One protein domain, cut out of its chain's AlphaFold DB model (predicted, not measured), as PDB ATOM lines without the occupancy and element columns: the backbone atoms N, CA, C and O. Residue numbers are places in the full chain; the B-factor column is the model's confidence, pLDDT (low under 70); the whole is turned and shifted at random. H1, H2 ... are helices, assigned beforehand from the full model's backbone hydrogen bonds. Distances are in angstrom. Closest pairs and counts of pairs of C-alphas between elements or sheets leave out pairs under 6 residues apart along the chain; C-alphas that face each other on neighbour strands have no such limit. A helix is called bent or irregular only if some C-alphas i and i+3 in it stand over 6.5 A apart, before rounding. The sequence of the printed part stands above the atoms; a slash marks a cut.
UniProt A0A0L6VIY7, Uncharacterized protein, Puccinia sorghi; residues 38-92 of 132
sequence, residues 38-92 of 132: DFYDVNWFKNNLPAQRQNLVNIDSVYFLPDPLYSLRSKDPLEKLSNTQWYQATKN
ATOM      1  N   ASP A  38     138.881 118.288 123.814       77.75
ATOM      2  CA  ASP A  38     139.221 119.443 124.656       77.75
ATOM      3  C   ASP A  38     138.363 120.690 124.384       77.75
ATOM      4  O   ASP A  38     138.271 121.571 125.238       77.75
ATOM      5  N   PHE A  39     137.684 120.753 123.233       80.00
ATOM      6  CA  PHE A  39     136.775 121.852 122.911       80.00
ATOM      7  C   PHE A  39     135.526 121.860 123.809       80.00
ATOM      8  O   PHE A  39     134.869 122.891 123.977       80.00
ATOM      9  N   TYR A  40     135.152 120.704 124.359       81.69
ATOM     10  CA  TYR A  40     133.913 120.541 125.108       81.69
ATOM     11  C   TYR A  40     134.152 120.650 126.615       81.69
ATOM     12  O   TYR A  40     135.090 120.078 127.161       81.69
ATOM     13  N   ASP A  41     133.243 121.329 127.318       83.50
ATOM     14  CA  ASP A  41     133.259 121.351 128.781       83.50
ATOM     15  C   ASP A  41     133.072 119.931 129.343       83.50
ATOM     16  O   ASP A  41     132.162 119.197 128.943       83.50
ATOM     17  N   VAL A  42     133.919 119.556 130.304       84.31
ATOM     18  CA  VAL A  42     133.944 118.218 130.911       84.31
ATOM     19  C   VAL A  42     132.594 117.839 131.530       84.31
ATOM     20  O   VAL A  42     132.132 116.708 131.368       84.31
ATOM     21  N   ASN A  43     131.944 118.761 132.246       85.19
ATOM     22  CA  ASN A  43     130.658 118.498 132.896       85.19
ATOM     23  C   ASN A  43     129.544 118.380 131.858       85.19
ATOM     24  O   ASN A  43     128.683 117.506 131.963       85.19
ATOM     25  N   TRP A  44     129.580 119.227 130.827       84.75
ATOM     26  CA  TRP A  44     128.635 119.133 129.719       84.75
ATOM     27  C   TRP A  44     128.771 117.798 128.981       84.75
ATOM     28  O   TRP A  44     127.776 117.107 128.758       84.75
ATOM     29  N   PHE A  45     129.997 117.384 128.660       84.69
ATOM     30  CA  PHE A  45     130.269 116.128 127.968       84.69
ATOM     31  C   PHE A  45     129.779 114.921 128.783       84.69
ATOM     32  O   PHE A  45     129.031 114.094 128.259       84.69
ATOM     33  N   LYS A  46     130.070 114.886 130.091       84.88
ATOM     34  CA  LYS A  46     129.578 113.858 131.031       84.88
ATOM     35  C   LYS A  46     128.062 113.785 131.174       84.88
ATOM     36  O   LYS A  46     127.539 112.736 131.535       84.88
ATOM     37  N   ASN A  47     127.343 114.868 130.923       87.12
ATOM     38  CA  ASN A  47     125.889 114.857 131.041       87.12
ATOM     39  C   ASN A  47     125.200 114.331 129.769       87.12
ATOM     40  O   ASN A  47     124.010 114.022 129.806       87.12
ATOM     41  N   ASN A  48     125.924 114.199 128.652       83.38
ATOM     42  CA  ASN A  48     125.391 113.620 127.416       83.38
ATOM     43  C   ASN A  48     125.364 112.086 127.470       83.38
ATOM     44  O   ASN A  48     126.173 111.464 128.165       83.38
ATOM     45  N   LEU A  49     124.474 111.464 126.690       84.31
ATOM     46  CA  LEU A  49     124.421 110.005 126.545       84.31
ATOM     47  C   LEU A  49     125.676 109.480 125.817       84.31
ATOM     48  O   LEU A  49     126.144 110.154 124.896       84.31
ATOM     49  N   PRO A  50     126.176 108.268 126.125       83.00
ATOM     50  CA  PRO A  50     127.355 107.691 125.465       83.00
ATOM     51  C   PRO A  50     127.290 107.720 123.929       83.00
ATOM     52  O   PRO A  50     128.185 108.247 123.274       83.00
ATOM     53  N   ALA A  51     126.161 107.297 123.349       81.81
ATOM     54  CA  ALA A  51     125.951 107.331 121.899       81.81
ATOM     55  C   ALA A  51     125.978 108.756 121.307       81.81
ATOM     56  O   ALA A  51     126.319 108.947 120.142       81.81
ATOM     57  N   GLN A  52     125.607 109.776 122.090       82.25
ATOM     58  CA  GLN A  52     125.707 111.171 121.658       82.25
ATOM     59  C   GLN A  52     127.155 111.651 121.710       82.25
ATOM     60  O   GLN A  52     127.588 112.308 120.770       82.25
ATOM     61  N   ARG A  53     127.903 111.294 122.760       82.94
ATOM     62  CA  ARG A  53     129.320 111.653 122.913       82.94
ATOM     63  C   ARG A  53     130.153 111.167 121.732       82.94
ATOM     64  O   ARG A  53     130.851 111.973 121.124       82.94
ATOM     65  N   GLN A  54     129.983 109.903 121.349       81.94
ATOM     66  CA  GLN A  54     130.689 109.296 120.217       81.94
ATOM     67  C   GLN A  54     130.358 109.965 118.871       81.94
ATOM     68  O   GLN A  54     131.218 110.102 118.014       81.94
ATOM     69  N   ASN A  55     129.119 110.437 118.688       80.75
ATOM     70  CA  ASN A  55     128.696 111.129 117.463       80.75
ATOM     71  C   ASN A  55     129.049 112.628 117.429       80.75
ATOM     72  O   ASN A  55     128.900 113.277 116.389       80.75
ATOM     73  N   LEU A  56     129.388 113.218 118.576       78.88
ATOM     74  CA  LEU A  56     129.664 114.648 118.707       78.88
ATOM     75  C   LEU A  56     131.146 114.949 118.526       78.88
ATOM     76  O   LEU A  56     131.472 115.936 117.873       78.88
ATOM     77  N   VAL A  57     132.014 114.118 119.092       79.56
ATOM     78  CA  VAL A  57     133.428 114.436 119.290       79.56
ATOM     79  C   VAL A  57     134.304 113.545 118.428       79.56
ATOM     80  O   VAL A  57     134.057 112.346 118.331       79.56
ATOM     81  N   ASN A  58     135.345 114.129 117.839       77.50
ATOM     82  CA  ASN A  58     136.439 113.346 117.287       77.50
ATOM     83  C   ASN A  58     137.386 112.971 118.435       77.50
ATOM     84  O   ASN A  58     138.173 113.804 118.875       77.50
ATOM     85  N   ILE A  59     137.250 111.756 118.968       74.44
ATOM     86  CA  ILE A  59     137.992 111.335 120.165       74.44
ATOM     87  C   ILE A  59     139.468 111.056 119.841       74.44
ATOM     88  O   ILE A  59     140.335 111.312 120.674       74.44
ATOM     89  N   ASP A  60     139.762 110.656 118.603       69.75
ATOM     90  CA  ASP A  60     141.126 110.408 118.115       69.75
ATOM     91  C   ASP A  60     141.932 111.707 117.958       69.75
ATOM     92  O   ASP A  60     143.155 111.698 117.814       69.75
ATOM     93  N   SER A  61     141.247 112.851 117.994       70.06
ATOM     94  CA  SER A  61     141.826 114.178 117.878       70.06
ATOM     95  C   SER A  61     141.661 114.931 119.192       70.06
ATOM     96  O   SER A  61     140.585 115.445 119.493       70.06
ATOM     97  N   VAL A  62     142.749 115.082 119.944       67.75
ATOM     98  CA  VAL A  62     142.773 115.943 121.129       67.75
ATOM     99  C   VAL A  62     143.813 117.032 120.931       67.75
ATOM    100  O   VAL A  62     144.994 116.746 120.760       67.75
ATOM    101  N   TYR A  63     143.369 118.283 120.943       67.25
ATOM    102  CA  TYR A  63     144.227 119.451 120.834       67.25
ATOM    103  C   TYR A  63     144.358 120.037 122.236       67.25
ATOM    104  O   TYR A  63     143.673 120.994 122.561       67.25
ATOM    105  N   PHE A  64     145.206 119.482 123.110       66.31
ATOM    106  CA  PHE A  64     145.476 120.119 124.410       66.31
ATOM    107  C   PHE A  64     146.196 121.453 124.196       66.31
ATOM    108  O   PHE A  64     147.415 121.564 124.302       66.31
ATOM    109  N   LEU A  65     145.424 122.472 123.845       66.94
ATOM    110  CA  LEU A  65     145.903 123.803 123.579       66.94
ATOM    111  C   LEU A  65     146.028 124.493 124.934       66.94
ATOM    112  O   LEU A  65     145.044 124.568 125.674       66.94
ATOM    113  N   PRO A  66     147.212 125.018 125.279       66.00
ATOM    114  CA  PRO A  66     147.396 125.751 126.528       66.00
ATOM    115  C   PRO A  66     146.517 127.012 126.607       66.00
ATOM    116  O   PRO A  66     146.262 127.505 127.702       66.00
ATOM    117  N   ASP A  67     146.031 127.517 125.468       63.31
ATOM    118  CA  ASP A  67     145.052 128.603 125.385       63.31
ATOM    119  C   ASP A  67     144.104 128.376 124.181       63.31
ATOM    120  O   ASP A  67     144.567 128.075 123.074       63.31
ATOM    121  N   PRO A  68     142.777 128.514 124.365       61.28
ATOM    122  CA  PRO A  68     141.778 128.331 123.310       61.28
ATOM    123  C   PRO A  68     141.958 129.249 122.090       61.28
ATOM    124  O   PRO A  68     141.494 128.903 121.003       61.28
ATOM    125  N   LEU A  69     142.650 130.389 122.210       65.06
ATOM    126  CA  LEU A  69     142.965 131.264 121.068       65.06
ATOM    127  C   LEU A  69     143.873 130.585 120.031       65.06
ATOM    128  O   LEU A  69     143.853 130.955 118.853       65.06
ATOM    129  N   TYR A  70     144.634 129.571 120.442       63.06
ATOM    130  CA  TYR A  70     145.444 128.765 119.535       63.06
ATOM    131  C   TYR A  70     144.605 127.767 118.715       63.06
ATOM    132  O   TYR A  70     145.062 127.345 117.659       63.06
ATOM    133  N   SER A  71     143.349 127.481 119.097       61.28
ATOM    134  CA  SER A  71     142.442 126.578 118.352       61.28
ATOM    135  C   SER A  71     142.127 127.083 116.940       61.28
ATOM    136  O   SER A  71     141.905 126.304 116.016       61.28
ATOM    137  N   LEU A  72     142.162 128.404 116.744       61.03
ATOM    138  CA  LEU A  72     141.925 129.041 115.447       61.03
ATOM    139  C   LEU A  72     143.192 129.153 114.585       61.03
ATOM    140  O   LEU A  72     143.118 129.638 113.452       61.03
ATOM    141  N   ARG A  73     144.364 128.736 115.086       62.22
ATOM    142  CA  ARG A  73     145.604 128.756 114.304       62.22
ATOM    143  C   ARG A  73     145.727 127.463 113.511       62.22
ATOM    144  O   ARG A  73     145.999 126.395 114.029       62.22
ATOM    145  N   SER A  74     145.564 127.589 112.204       53.00
ATOM    146  CA  SER A  74     145.495 126.487 111.237       53.00
ATOM    147  C   SER A  74     146.778 125.646 111.035       53.00
ATOM    148  O   SER A  74     146.851 124.960 110.019       53.00
ATOM    149  N   LYS A  75     147.842 125.774 111.846       55.34
ATOM    150  CA  LYS A  75     149.213 125.487 111.356       55.34
ATOM    151  C   LYS A  75     150.224 124.887 112.337       55.34
ATOM    152  O   LYS A  75     151.412 124.965 112.043       55.34
ATOM    153  N   ASP A  76     149.798 124.245 113.417       57.84
ATOM    154  CA  ASP A  76     150.742 123.454 114.210       57.84
ATOM    155  C   ASP A  76     150.606 121.967 113.847       57.84
ATOM    156  O   ASP A  76     149.478 121.474 113.730       57.84
ATOM    157  N   PRO A  77     151.718 121.250 113.581       56.31
ATOM    158  CA  PRO A  77     151.684 119.810 113.370       56.31
ATOM    159  C   PRO A  77     150.983 119.143 114.549       56.31
ATOM    160  O   PRO A  77     151.299 119.431 115.701       56.31
ATOM    161  N   LEU A  78     150.031 118.259 114.251       62.50
ATOM    162  CA  LEU A  78     149.320 117.488 115.261       62.50
ATOM    163  C   LEU A  78     150.312 116.527 115.928       62.50
ATOM    164  O   LEU A  78     150.563 115.431 115.426       62.50
ATOM    165  N   GLU A  79     150.940 116.967 117.017       64.12
ATOM    166  CA  GLU A  79     151.831 116.127 117.806       64.12
ATOM    167  C   GLU A  79     150.991 115.025 118.458       64.12
ATOM    168  O   GLU A  79     150.094 115.287 119.261       64.12
ATOM    169  N   LYS A  80     151.239 113.772 118.058       65.38
ATOM    170  CA  LYS A  80     150.579 112.616 118.664       65.38
ATOM    171  C   LYS A  80     151.074 112.481 120.098       65.38
ATOM    172  O   LYS A  80     152.260 112.264 120.335       65.38
ATOM    173  N   LEU A  81     150.155 112.588 121.048       65.38
ATOM    174  CA  LEU A  81     150.452 112.354 122.455       65.38
ATOM    175  C   LEU A  81     150.799 110.885 122.674       65.38
ATOM    176  O   LEU A  81     150.218 109.997 122.053       65.38
ATOM    177  N   SER A  82     151.709 110.627 123.610       74.56
ATOM    178  CA  SER A  82     151.937 109.264 124.090       74.56
ATOM    179  C   SER A  82     150.697 108.730 124.823       74.56
ATOM    180  O   SER A  82     149.983 109.491 125.481       74.56
ATOM    181  N   ASN A  83     150.454 107.414 124.770       76.19
ATOM    182  CA  ASN A  83     149.272 106.783 125.383       76.19
ATOM    183  C   ASN A  83     149.113 107.115 126.879       76.19
ATOM    184  O   ASN A  83     147.998 107.278 127.375       76.19
ATOM    185  N   THR A  84     150.222 107.274 127.608       78.00
ATOM    186  CA  THR A  84     150.211 107.633 129.034       78.00
ATOM    187  C   THR A  84     149.738 109.067 129.268       78.00
ATOM    188  O   THR A  84     148.912 109.304 130.150       78.00
ATOM    189  N   GLN A  85     150.221 110.019 128.466       77.50
ATOM    190  CA  GLN A  85     149.785 111.416 128.506       77.50
ATOM    191  C   GLN A  85     148.322 111.542 128.080       77.50
ATOM    192  O   GLN A  85     147.559 112.269 128.715       77.50
ATOM    193  N   TRP A  86     147.916 110.782 127.061       77.62
ATOM    194  CA  TRP A  86     146.538 110.751 126.586       77.62
ATOM    195  C   TRP A  86     145.582 110.276 127.684       77.62
ATOM    196  O   TRP A  86     144.651 111.000 128.027       77.62
ATOM    197  N   TYR A  87     145.866 109.136 128.324       79.00
ATOM    198  CA  TYR A  87     145.039 108.608 129.416       79.00
ATOM    199  C   TYR A  87     144.933 109.577 130.601       79.00
ATOM    200  O   TYR A  87     143.852 109.776 131.159       79.00
ATOM    201  N   GLN A  88     146.043 110.215 130.992       80.38
ATOM    202  CA  GLN A  88     146.028 111.203 132.076       80.38
ATOM    203  C   GLN A  88     145.134 112.398 131.748       80.38
ATOM    204  O   GLN A  88     144.380 112.861 132.607       80.38
ATOM    205  N   ALA A  89     145.201 112.881 130.513       75.06
ATOM    206  CA  ALA A  89     144.503 114.081 130.099       75.06
ATOM    207  C   ALA A  89     143.016 113.822 129.772       75.06
ATOM    208  O   ALA A  89     142.167 114.682 130.019       75.06
ATOM    209  N   THR A  90     142.663 112.611 129.325       79.56
ATOM    210  CA  THR A  90     141.271 112.199 129.075       79.56
ATOM    211  C   THR A  90     140.568 111.579 130.284       79.56
ATOM    212  O   THR A  90     139.342 111.450 130.267       79.56
ATOM    213  N   LYS A  91     141.285 111.287 131.383       83.56
ATOM    214  CA  LYS A  91     140.742 110.717 132.638       83.56
ATOM    215  C   LYS A  91     139.460 111.397 133.115       83.56
ATOM    216  O   LYS A  91     138.538 110.756 133.615       83.56
ATOM    217  N   ASN A  92     139.393 112.716 132.960       83.19
ATOM    218  CA  ASN A  92     138.255 113.493 133.417       83.19
ATOM    219  C   ASN A  92     137.036 113.384 132.503       83.19
ATOM    220  O   ASN A  92     135.963 113.718 132.979       83.19
TER     221      ASN A  92
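AT A GLANCE: This is residues 38 to 92 of the 132 residues of an uncharacterized protein of Puccinia sorghi (UniProt A0A0L6VIY7). The model is an open, loosely folded course of chain with four short helices, no two of which touch: H1 and H2 lie near each other at one end, H3 lies at the far end, and H4 comes back until its last residue is near the first residue of H1. Residues 72 to 77, of which 72 is the last residue of H3, stick out from the rest, with no C-alpha 8 or more residues away along the chain within 10 A. The printed part has 55 residues, with named helices in the order H1, H2, H3, H4 and no named strand, so its class is all helix. It is only just loose, close to compact, with a radius of gyration of the C-alphas of 12.2 A and spans of 33 by 26 by 17 A.

HOW THE PARTS SIT: H1, residues 42 to 47, and H2, residues 50 to 56, are close but not clearly touching; their closest C-alphas, of Phe 45 and Arg 53, are 6.8 A apart. They run opposite ways at a steep tilt of 55 degrees. H3, residues 68 to 72, is apart from H1 and H2. H4, residues 83 to 92, is apart from H2 and H3. H1 and H4 are close but not clearly touching, with the closest C-alphas, of Val 42 and Asn 92, 6.9 A apart; they run the same way at a steep tilt of 63 degrees. Every O i to N i+4 pair is within hydrogen-bond range in H1 and H2, against 5 of 6 in H4 and 0 of 1 in H3, where 1 of 2 O i to N i+3 pairs is within range.

IN THESE COORDINATES: H1 begins at C-alpha 42 (133.944, 118.218, 130.911). H2 is 10.0 A long. H3 is neither bent nor irregular, but only just: C-alphas 69 and 72 are 6.1 A apart. H4, 15.2 A long, ends at C-alpha 92 (138.255, 113.493, 133.417) and is irregular, with C-alphas 89 and 92 7.1 A apart.

THE WHOLE: The C-alphas farthest apart, of Leu 49 and Lys 75, are 32.9 A apart. The printed part has no cut. The link from H2 to H3 is long, with 11 residues. The mean pLDDT of the printed part is 73.8; residue 60 and residues 62 to 81 are under 70.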